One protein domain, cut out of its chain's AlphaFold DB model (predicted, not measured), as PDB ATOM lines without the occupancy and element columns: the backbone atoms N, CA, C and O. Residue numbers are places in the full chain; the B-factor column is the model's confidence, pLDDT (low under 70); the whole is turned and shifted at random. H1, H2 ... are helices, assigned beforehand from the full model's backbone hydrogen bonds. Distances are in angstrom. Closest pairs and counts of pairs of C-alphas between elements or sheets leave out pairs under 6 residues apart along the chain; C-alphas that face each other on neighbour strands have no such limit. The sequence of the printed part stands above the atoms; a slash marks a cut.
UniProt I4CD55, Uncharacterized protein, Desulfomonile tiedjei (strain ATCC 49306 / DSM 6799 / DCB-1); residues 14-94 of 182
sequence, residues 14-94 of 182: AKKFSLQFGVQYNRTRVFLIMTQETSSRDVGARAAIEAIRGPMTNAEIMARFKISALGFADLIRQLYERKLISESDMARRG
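Overview. This is residues 14 to 94 of the 182 residues of an uncharacterized protein of Desulfomonile tiedjei (strain ATCC 49306 / DSM 6799 / DCB-1) (UniProt I4CD55). A small head of four short helices has a long loop arm, residues 14 to 44, which runs far out from it and folds back; the tip of the arm, residues 23 to 29, sticks out free. In the head, H1 and H2 lie side by side as a helical hairpin, H3 crosses near both at about a right angle, and H4 is near the last residue of H1. The printed part has 81 residues, with four named helices in the order H1, H2, H3, H4 and no named strand; its class is all helix, though under half of the residues, 36 of 81, are in named elements. The whole is only just extended, close to loose, with a radius of gyration of the C-alphas of 18.0 A, and the C-alphas span 58 by 21 by 20 A, the arm making the length.

Arrangement. The longest helix is H3, residues 69 to 81. H2, residues 58 to 65, is close to H3 but not clearly touching it; their closest C-alphas, of Met 62 and Phe 72, are 6.7 A apart, and their lines are about perpendicular at 90 degrees. H1, residues 45 to 53, is also close to H3 but not clearly touching, with the closest C-alphas, of Ala 45 and Leu 79, 7.8 A apart and the lines about perpendicular at 81 degrees. H1 and H2 touch and form a helical hairpin: they run opposite ways at a shallow tilt of 23 degrees, and their closest C-alphas, of Ala 51 and Ile 61, are 6.5 A apart. H4, residues 87 to 92, is close to H1 but not clearly touching; the closest C-alphas, of Arg 53 and Asp 89, are 6.6 A apart, and the two run the same way at a steep tilt of 52 degrees. H4 is apart from H2, and only just apart from H3, the closest C-alphas being 8.0 A apart. In H1, H2, H3 and H4 every O i to N i+4 pair is within hydrogen-bond range.

Along the chain. H3 measures 18.4 A from its first C-alpha, 69 at (127.412, 96.916, 78.837), to its last, 81. H1 begins at C-alpha 45, (115.040, 102.260, 68.944), and measures 12.2 A; H2 measures 10.8 A. H4, six residues, ends at C-alpha 92, (121.527, 113.038, 83.435).

Size, cuts and confidence. The two C-alphas farthest apart, of Asn 26 and Ser 88, are 58.5 A apart. The printed part has no cut, and the links H1 to H2, H2 to H3 and H3 to H4 are tight. The mean pLDDT of the printed part is 74.2; residues 14 to 41 are under 70.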
ATOM      1  N   ALA A  14     124.225  93.424  69.330       52.44
ATOM      2  CA  ALA A  14     125.060  93.245  70.532       52.44
ATOM      3  C   ALA A  14     125.562  91.786  70.693       52.44
ATOM      4  O   ALA A  14     124.995  90.863  70.114       52.44
ATOM      5  N   LYS A  15     126.650  91.568  71.456       40.16
ATOM      6  CA  LYS A  15     127.464  90.324  71.466       40.16
ATOM      7  C   LYS A  15     127.293  89.434  72.720       40.16
ATOM      8  O   LYS A  15     127.145  89.978  73.816       40.16
ATOM      9  N   LYS A  16     127.397  88.096  72.583       46.09
ATOM     10  CA  LYS A  16     127.358  87.083  73.671       46.09
ATOM     11  C   LYS A  16     128.475  86.018  73.503       46.09
ATOM     12  O   LYS A  16     129.143  86.006  72.476       46.09
ATOM     13  N   PHE A  17     128.722  85.179  74.519       38.31
ATOM     14  CA  PHE A  17     129.847  84.220  74.586       38.31
ATOM     15  C   PHE A  17     129.369  82.813  74.989       38.31
ATOM     16  O   PHE A  17     128.507  82.706  75.866       38.31
ATOM     17  N   SER A  18     129.955  81.763  74.407       44.09
ATOM     18  CA  SER A  18     129.779  80.356  74.805       44.09
ATOM     19  C   SER A  18     131.147  79.706  75.078       44.09
ATOM     20  O   SER A  18     132.162  80.112  74.518       44.09
ATOM     21  N   LEU A  19     131.189  78.758  76.022       39.72
ATOM     22  CA  LEU A  19     132.408  78.128  76.544       39.72
ATOM     23  C   LEU A  19     132.381  76.638  76.175       39.72
ATOM     24  O   LEU A  19     131.495  75.922  76.637       39.72
ATOM     25  N   GLN A  20     133.321  76.172  75.348       46.59
ATOM     26  CA  GLN A  20     133.479  74.745  75.046       46.59
ATOM     27  C   GLN A  20     134.786  74.218  75.648       46.59
ATOM     28  O   GLN A  20     135.848  74.807  75.454       46.59
ATOM     29  N   PHE A  21     134.697  73.109  76.387       38.22
ATOM     30  CA  PHE A  21     135.839  72.418  76.985       38.22
ATOM     31  C   PHE A  21     136.231  71.223  76.117       38.22
ATOM     32  O   PHE A  21     135.453  70.286  75.962       38.22
ATOM     33  N   GLY A  22     137.452  71.241  75.586       40.78
ATOM     34  CA  GLY A  22     138.109  70.062  75.029       40.78
ATOM     35  C   GLY A  22     139.250  69.638  75.948       40.78
ATOM     36  O   GLY A  22     140.130  70.445  76.240       40.78
ATOM     37  N   VAL A  23     139.239  68.387  76.410       40.06
ATOM     38  CA  VAL A  23     140.357  67.775  77.140       40.06
ATOM     39  C   VAL A  23     141.062  66.818  76.186       40.06
ATOM     40  O   VAL A  23     140.452  65.853  75.736       40.06
ATOM     41  N   GLN A  24     142.337  67.065  75.881       45.00
ATOM     42  CA  GLN A  24     143.210  66.079  75.242       45.00
ATOM     43  C   GLN A  24     144.607  66.100  75.863       45.00
ATOM     44  O   GLN A  24     145.153  67.154  76.190       45.00
ATOM     45  N   TYR A  25     145.161  64.903  76.050       46.06
ATOM     46  CA  TYR A  25     146.457  64.657  76.666       46.06
ATOM     47  C   TYR A  25     147.581  64.703  75.620       46.06
ATOM     48  O   TYR A  25     147.456  64.131  74.544       46.06
ATOM     49  N   ASN A  26     148.703  65.307  76.030       47.03
ATOM     50  CA  ASN A  26     150.026  65.393  75.392       47.03
ATOM     51  C   ASN A  26     150.332  66.592  74.459       47.03
ATOM     52  O   ASN A  26     150.139  66.569  73.252       47.03
ATOM     53  N   ARG A  27     151.035  67.565  75.069       47.84
ATOM     54  CA  ARG A  27     152.190  68.322  74.530       47.84
ATOM     55  C   ARG A  27     151.999  69.390  73.441       47.84
ATOM     56  O   ARG A  27     152.987  69.794  72.833       47.84
ATOM     57  N   THR A  28     150.816  69.969  73.278       46.03
ATOM     58  CA  THR A  28     150.628  71.138  72.393       46.03
ATOM     59  C   THR A  28     149.990  72.302  73.151       46.03
ATOM     60  O   THR A  28     149.123  72.099  73.997       46.03
ATOM     61  N   ARG A  29     150.475  73.527  72.902       43.47
ATOM     62  CA  ARG A  29     150.017  74.767  73.552       43.47
ATOM     63  C   ARG A  29     148.491  74.882  73.468       43.47
ATOM     64  O   ARG A  29     147.928  74.844  72.380       43.47
ATOM     65  N   VAL A  30     147.847  75.045  74.624       41.91
ATOM     66  CA  VAL A  30     146.408  75.293  74.734       41.91
ATOM     67  C   VAL A  30     146.138  76.716  74.262       41.91
ATOM     68  O   VAL A  30     146.559  77.678  74.903       41.91
ATOM     69  N   PHE A  31     145.446  76.857  73.137       41.41
ATOM     70  CA  PHE A  31     144.930  78.146  72.695       41.41
ATOM     71  C   PHE A  31     143.499  78.291  73.203       41.41
ATOM     72  O   PHE A  31     142.604  77.541  72.818       41.41
ATOM     73  N   LEU A  32     143.289  79.266  74.086       39.22
ATOM     74  CA  LEU A  32     141.964  79.690  74.512       39.22
ATOM     75  C   LEU A  32     141.323  80.479  73.361       39.22
ATOM     76  O   LEU A  32     141.504  81.690  73.249       39.22
ATOM     77  N   ILE A  33     140.602  79.798  72.472       48.62
ATOM     78  CA  ILE A  33     139.856  80.470  71.404       48.62
ATOM     79  C   ILE A  33     138.494  80.882  71.975       48.62
ATOM     80  O   ILE A  33     137.533  80.121  71.955       48.62
ATOM     81  N   MET A  34     138.414  82.100  72.516       34.56
ATOM     82  CA  MET A  34     137.138  82.729  72.873       34.56
ATOM     83  C   MET A  34     136.402  83.153  71.592       34.56
ATOM     84  O   MET A  34     136.598  84.263  71.094       34.56
ATOM     85  N   THR A  35     135.544  82.295  71.042       44.59
ATOM     86  CA  THR A  35     134.652  82.668  69.936       44.59
ATOM     87  C   THR A  35     133.456  83.472  70.472       44.59
ATOM     88  O   THR A  35     132.597  82.979  71.198       44.59
ATOM     89  N   GLN A  36     133.404  84.769  70.147       37.75
ATOM     90  CA  GLN A  36     132.250  85.635  70.432       37.75
ATOM     91  C   GLN A  36     131.096  85.316  69.469       37.75
ATOM     92  O   GLN A  36     131.061  85.833  68.352       37.75
ATOM     93  N   GLU A  37     130.115  84.519  69.895       42.12
ATOM     94  CA  GLU A  37     128.863  84.336  69.154       42.12
ATOM     95  C   GLU A  37     127.930  85.545  69.348       42.12
ATOM     96  O   GLU A  37     127.253  85.745  70.360       42.12
ATOM     97  N   THR A  38     127.913  86.417  68.342       45.72
ATOM     98  CA  THR A  38     127.172  87.682  68.369       45.72
ATOM     99  C   THR A  38     125.720  87.492  67.930       45.72
ATOM    100  O   THR A  38     125.373  87.718  66.766       45.72
ATOM    101  N   SER A  39     124.851  87.069  68.856       44.31
ATOM    102  CA  SER A  39     123.410  87.000  68.585       44.31
ATOM    103  C   SER A  39     122.844  88.418  68.432       44.31
ATOM    104  O   SER A  39     122.576  89.097  69.424       44.31
ATOM    105  N   SER A  40     122.685  88.864  67.185       52.00
ATOM    106  CA  SER A  40     122.004  90.113  66.835       52.00
ATOM    107  C   SER A  40     120.571  90.049  67.333       52.00
ATOM    108  O   SER A  40     119.751  89.350  66.748       52.00
ATOM    109  N   ARG A  41     120.280  90.716  68.451       62.12
ATOM    110  CA  ARG A  41     118.904  90.959  68.866       62.12
ATOM    111  C   ARG A  41     118.545  92.384  68.549       62.12
ATOM    112  O   ARG A  41     119.228  93.315  68.956       62.12
ATOM    113  N   ASP A  42     117.425  92.496  67.873       70.12
ATOM    114  CA  ASP A  42     116.889  93.735  67.379       70.12
ATOM    115  C   ASP A  42     116.312  94.548  68.535       70.12
ATOM    116  O   ASP A  42     115.257  94.235  69.090       70.12
ATOM    117  N   VAL A  43     117.041  95.585  68.942       79.56
ATOM    118  CA  VAL A  43     116.568  96.521  69.963       79.56
ATOM    119  C   VAL A  43     115.738  97.601  69.281       79.56
ATOM    120  O   VAL A  43     116.250  98.391  68.490       79.56
ATOM    121  N   GLY A  44     114.446  97.663  69.603       85.69
ATOM    122  CA  GLY A  44     113.566  98.713  69.098       85.69
ATOM    123  C   GLY A  44     114.028 100.096  69.568       85.69
ATOM    124  O   GLY A  44     113.930 100.410  70.756       85.69
ATOM    125  N   ALA A  45     114.481 100.941  68.637       86.06
ATOM    126  CA  ALA A  45     115.040 102.260  68.944       86.06
ATOM    127  C   ALA A  45     114.078 103.143  69.761       86.06
ATOM    128  O   ALA A  45     114.500 103.812  70.697       86.06
ATOM    129  N   ARG A  46     112.771 103.097  69.467       88.88
ATOM    130  CA  ARG A  46     111.751 103.861  70.209       88.88
ATOM    131  C   ARG A  46     111.669 103.453  71.678       88.88
ATOM    132  O   ARG A  46     111.730 104.312  72.550       88.88
ATOM    133  N   ALA A  47     111.597 102.148  71.937       90.69
ATOM    134  CA  ALA A  47     111.544 101.615  73.295       90.69
ATOM    135  C   ALA A  47     112.834 101.929  74.067       90.69
ATOM    136  O   ALA A  47     112.784 102.239  75.255       90.69
ATOM    137  N   ALA A  48     113.989 101.881  73.394       91.25
ATOM    138  CA  ALA A  48     115.265 102.258  73.990       91.25
ATOM    139  C   ALA A  48     115.309 103.747  74.366       91.25
ATOM    140  O   ALA A  48     115.731 104.076  75.471       91.25
ATOM    141  N   ILE A  49     114.836 104.640  73.493       92.69
ATOM    142  CA  ILE A  49     114.782 106.086  73.766       92.69
ATOM    143  C   ILE A  49     113.881 106.376  74.964       92.69
ATOM    144  O   ILE A  49     114.273 107.128  75.854       92.69
ATOM    145  N   GLU A  50     112.694 105.774  75.004       93.50
ATOM    146  CA  GLU A  50     111.759 105.946  76.115       93.50
ATOM    147  C   GLU A  50     112.368 105.452  77.432       93.50
ATOM    148  O   GLU A  50     112.333 106.158  78.438       93.50
ATOM    149  N   ALA A  51     113.018 104.287  77.411       93.06
ATOM    150  CA  ALA A  51     113.693 103.746  78.582       93.06
ATOM    151  C   ALA A  51     114.858 104.640  79.051       93.06
ATOM    152  O   ALA A  51     115.018 104.851  80.251       93.06
ATOM    153  N   ILE A  52     115.639 105.206  78.120       91.69
ATOM    154  CA  ILE A  52     116.752 106.122  78.424       91.69
ATOM    155  C   ILE A  52     116.240 107.465  78.964       91.69
ATOM    156  O   ILE A  52     116.830 108.014  79.893       91.69
ATOM    157  N   ARG A  53     115.144 108.011  78.437       92.88
ATOM    158  CA  ARG A  53     114.584 109.280  78.936       92.88
ATOM    159  C   ARG A  53     113.800 109.113  80.239       92.88
ATOM    160  O   ARG A  53     113.701 110.068  81.014       92.88
ATOM    161  N   GLY A  54     113.262 107.917  80.461       92.75
ATOM    162  CA  GLY A  54     112.501 107.543  81.644       92.75
ATOM    163  C   GLY A  54     113.352 107.372  82.910       92.75
ATOM    164  O   GLY A  54     114.573 107.547  82.885       92.75
ATOM    165  N   PRO A  55     112.708 107.001  84.030       93.56
ATOM    166  CA  PRO A  55     113.356 106.876  85.337       93.56
ATOM    167  C   PRO A  55     114.178 105.586  85.508       93.56
ATOM    168  O   PRO A  55     114.796 105.403  86.552       93.56
ATOM    169  N   MET A  56     114.187 104.688  84.516       93.62
ATOM    170  CA  MET A  56     114.856 103.387  84.622       93.62
ATOM    171  C   MET A  56     116.366 103.529  84.802       93.62
ATOM    172  O   MET A  56     117.010 104.336  84.121       93.62
ATOM    173  N   THR A  57     116.957 102.696  85.656       93.50
ATOM    174  CA  THR A  57     118.415 102.661  85.838       93.50
ATOM    175  C   THR A  57     119.118 102.029  84.632       93.50
ATOM    176  O   THR A  57     118.528 101.262  83.871       93.50
ATOM    177  N   ASN A  58     120.408 102.323  84.424       92.19
ATOM    178  CA  ASN A  58     121.161 101.730  83.304       92.19
ATOM    179  C   ASN A  58     121.171 100.190  83.379       92.19
ATOM    180  O   ASN A  58     121.088  99.522  82.352       92.19
ATOM    181  N   ALA A  59     121.223  99.630  84.593       93.44
ATOM    182  CA  ALA A  59     121.158  98.190  84.825       93.44
ATOM    183  C   ALA A  59     119.811  97.592  84.395       93.44
ATOM    184  O   ALA A  59     119.785  96.567  83.714       93.44
ATOM    185  N   GLU A  60     118.701  98.258  84.717       95.06
ATOM    186  CA  GLU A  60     117.362  97.842  84.287       95.06
ATOM    187  C   GLU A  60     117.200  97.890  82.771       95.06
ATOM    188  O   GLU A  60     116.633  96.969  82.189       95.06
ATOM    189  N   ILE A  61     117.731  98.924  82.113       92.88
ATOM    190  CA  ILE A  61     117.701  99.031  80.649       92.88
ATOM    191  C   ILE A  61     118.474  97.863  80.028       92.88
ATOM    192  O   ILE A  61     117.958  97.176  79.144       92.88
ATOM    193  N   MET A  62     119.680  97.585  80.528       93.25
ATOM    194  CA  MET A  62     120.483  96.451  80.062       93.25
ATOM    195  C   MET A  62     119.762  95.115  80.265       93.25
ATOM    196  O   MET A  62     119.736  94.291  79.349       93.25
ATOM    197  N   ALA A  63     119.120  94.919  81.419       93.31
ATOM    198  CA  ALA A  63     118.349  93.715  81.720       93.31
ATOM    199  C   ALA A  63     117.111  93.576  80.817       93.31
ATOM    200  O   ALA A  63     116.869  92.499  80.266       93.31
ATOM    201  N   ARG A  64     116.366  94.669  80.605       92.75
ATOM    202  CA  ARG A  64     115.150  94.709  79.777       92.75
ATOM    203  C   ARG A  64     115.443  94.347  78.327       92.75
ATOM    204  O   ARG A  64     114.734  93.528  77.745       92.75
ATOM    205  N   PHE A  65     116.506  94.916  77.763       91.19
ATOM    206  CA  PHE A  65     116.914  94.636  76.385       91.19
ATOM    207  C   PHE A  65     117.858  93.433  76.264       91.19
ATOM    208  O   PHE A  65     118.200  93.033  75.153       91.19
ATOM    209  N   LYS A  66     118.239  92.813  77.389       92.69
ATOM    210  CA  LYS A  66     119.180  91.683  77.457       92.69
ATOM    211  C   LYS A  66     120.489  91.979  76.709       92.69
ATOM    212  O   LYS A  66     121.016  91.112  76.010       92.69
ATOM    213  N   ILE A  67     120.988  93.206  76.847       90.62
ATOM    214  CA  ILE A  67     122.211  93.700  76.204       90.62
ATOM    215  C   ILE A  67     123.369  93.733  77.199       90.62
ATOM    216  O   ILE A  67     123.185  93.956  78.394       90.62
ATOM    217  N   SER A  68     124.581  93.513  76.694       91.81
ATOM    218  CA  SER A  68     125.803  93.707  77.473       91.81
ATOM    219  C   SER A  68     126.099  95.197  77.666       91.81
ATOM    220  O   SER A  68     125.597  96.037  76.919       91.81
ATOM    221  N   ALA A  69     126.972  95.533  78.621       88.81
ATOM    222  CA  ALA A  69     127.412  96.916  78.837       88.81
ATOM    223  C   ALA A  69     128.046  97.534  77.576       88.81
ATOM    224  O   ALA A  69     127.817  98.702  77.272       88.81
ATOM    225  N   LEU A  70     128.788  96.730  76.808       88.50
ATOM    226  CA  LEU A  70     129.369  97.155  75.534       88.50
ATOM    227  C   LEU A  70     128.282  97.402  74.478       88.50
ATOM    228  O   LEU A  70     128.295  98.438  73.824       88.50
ATOM    229  N   GLY A  71     127.285  96.515  74.385       89.56
ATOM    230  CA  GLY A  71     126.136  96.718  73.499       89.56
ATOM    231  C   GLY A  71     125.292  97.941  73.874       89.56
ATOM    232  O   GLY A  71     124.773  98.621  72.996       89.56
ATOM    233  N   PHE A  72     125.187  98.262  75.164       90.75
ATOM    234  CA  PHE A  72     124.524  99.480  75.630       90.75
ATOM    235  C   PHE A  72     125.297 100.746  75.243       90.75
ATOM    236  O   PHE A  72     124.686 101.720  74.806       90.75
ATOM    237  N   ALA A  73     126.630 100.731  75.338       89.81
ATOM    238  CA  ALA A  73     127.460 101.840  74.871       89.81
ATOM    239  C   ALA A  73     127.321 102.059  73.354       89.81
ATOM    240  O   ALA A  73     127.167 103.201  72.918       89.81
ATOM    241  N   ASP A  74     127.306 100.979  72.568       89.38
ATOM    242  CA  ASP A  74     127.088 101.040  71.118       89.38
ATOM    243  C   ASP A  74     125.686 101.564  70.770       89.38
ATOM    244  O   ASP A  74     125.542 102.405  69.882       89.38
ATOM    245  N   LEU A  75     124.663 101.144  71.520       89.75
ATOM    246  CA  LEU A  75     123.298 101.650  71.373       89.75
ATOM    247  C   LEU A  75     123.232 103.162  71.631       89.75
ATOM    248  O   LEU A  75     122.671 103.905  70.828       89.75
ATOM    249  N   ILE A  76     123.823 103.639  72.731       91.69
ATOM    250  CA  ILE A  76     123.868 105.073  73.056       91.69
ATOM    251  C   ILE A  76     124.612 105.848  71.969       91.69
ATOM    252  O   ILE A  76     124.131 106.889  71.524       91.69
ATOM    253  N   ARG A  77     125.752 105.324  71.508       89.75
ATOM    254  CA  ARG A  77     126.515 105.898  70.399       89.75
ATOM    255  C   ARG A  77     125.642 106.087  69.159       89.75
ATOM    256  O   ARG A  77     125.595 107.184  68.616       89.75
ATOM    257  N   GLN A  78     124.928 105.047  68.739       90.06
ATOM    258  CA  GLN A  78     124.082 105.087  67.544       90.06
ATOM    259  C   GLN A  78     122.905 106.054  67.704       90.06
ATOM    260  O   GLN A  78     122.566 106.781  66.769       90.06
ATOM    261  N   LEU A  79     122.288 106.098  68.889       91.31
ATOM    262  CA  LEU A  79     121.215 107.046  69.187       91.31
ATOM    263  C   LEU A  79     121.713 108.498  69.164       91.31
ATOM    264  O   LEU A  79     120.990 109.380  68.695       91.31
ATOM    265  N   TYR A  80     122.933 108.745  69.641       90.81
ATOM    266  CA  TYR A  80     123.551 110.068  69.633       90.81
ATOM    267  C   TYR A  80     123.966 110.500  68.219       90.81
ATOM    268  O   TYR A  80     123.624 111.600  67.791       90.81
ATOM    269  N   GLU A  81     124.610 109.617  67.448       90.31
ATOM    270  CA  GLU A  81     124.977 109.868  66.041       90.31
ATOM    271  C   GLU A  81     123.746 110.223  65.188       90.31
ATOM    272  O   GLU A  81     123.806 111.092  64.318       90.31
ATOM    273  N   ARG A  82     122.596 109.611  65.493       91.19
ATOM    274  CA  ARG A  82     121.306 109.877  64.836       91.19
ATOM    275  C   ARG A  82     120.529 111.052  65.427       91.19
ATOM    276  O   ARG A  82     119.407 111.301  64.993       91.19
ATOM    277  N   LYS A  83     121.091 111.758  66.414       91.38
ATOM    278  CA  LYS A  83     120.466 112.896  67.111       91.38
ATOM    279  C   LYS A  83     119.105 112.561  67.743       91.38
ATOM    280  O   LYS A  83     118.238 113.423  67.867       91.38
ATOM    281  N   LEU A  84     118.903 111.304  68.143       92.75
ATOM    282  CA  LEU A  84     117.678 110.843  68.812       92.75
ATOM    283  C   LEU A  84     117.727 111.089  70.326       92.75
ATOM    284  O   LEU A  84     116.688 111.243  70.971       92.75
ATOM    285  N   ILE A  85     118.933 111.145  70.889       91.31
ATOM    286  CA  ILE A  85     119.197 111.553  72.270       91.31
ATOM    287  C   ILE A  85     120.098 112.785  72.271       91.31
ATOM    288  O   ILE A  85     120.903 112.975  71.357       91.31
ATOM    289  N   SER A  86     119.943 113.617  73.293       90.69
ATOM    290  CA  SER A  86     120.728 114.837  73.470       90.69
ATOM    291  C   SER A  86     121.859 114.637  74.483       90.69
ATOM    292  O   SER A  86     121.858 113.682  75.261       90.69
ATOM    293  N   GLU A  87     122.829 115.553  74.510       88.69
ATOM    294  CA  GLU A  87     123.913 115.519  75.504       88.69
ATOM    295  C   GLU A  87     123.389 115.644  76.938       88.69
ATOM    296  O   GLU A  87     123.955 115.049  77.855       88.69
ATOM    297  N   SER A  88     122.272 116.349  77.141       89.00
ATOM    298  CA  SER A  88     121.645 116.476  78.456       89.00
ATOM    299  C   SER A  88     121.070 115.144  78.944       89.00
ATOM    300  O   SER A  88     121.220 114.817  80.121       89.00
ATOM    301  N   ASP A  89     120.502 114.321  78.055       88.81
ATOM    302  CA  ASP A  89     120.033 112.970  78.395       88.81
ATOM    303  C   ASP A  89     121.188 112.069  78.859       88.81
ATOM    304  O   ASP A  89     121.038 111.262  79.781       88.81
ATOM    305  N   MET A  90     122.367 112.232  78.255       87.38
ATOM    306  CA  MET A  90     123.572 111.488  78.627       87.38
ATOM    307  C   MET A  90     124.165 111.986  79.948       87.38
ATOM    308  O   MET A  90     124.521 111.177  80.811       87.38
ATOM    309  N   ALA A  91     124.209 113.308  80.133       87.56
ATOM    310  CA  ALA A  91     124.676 113.944  81.358       87.56
ATOM    311  C   ALA A  91     123.807 113.556  82.565       87.56
ATOM    312  O   ALA A  91     124.352 113.204  83.611       87.56
ATOM    313  N   ARG A  92     122.475 113.507  82.401       87.38
ATOM    314  CA  ARG A  92     121.527 113.038  83.435       87.38
ATOM    315  C   ARG A  92     121.844 111.632  83.940       87.38
ATOM    316  O   ARG A  92     121.592 111.329  85.101       87.38
ATOM    317  N   ARG A  93     122.401 110.777  83.083       84.25
ATOM    318  CA  ARG A  93     122.785 109.397  83.419       84.25
ATOM    319  C   ARG A  93     124.249 109.246  83.834       84.25
ATOM    320  O   ARG A  93     124.692 108.121  84.058       84.25
ATOM    321  N   GLY A  94     125.007 110.341  83.904       84.81
ATOM    322  CA  GLY A  94     126.436 110.320  84.221       84.81
ATOM    323  C   GLY A  94     127.301 109.653  83.145       84.81
ATOM    324  O   GLY A  94     128.422 109.229  83.426       84.81
TER     325      GLY A  94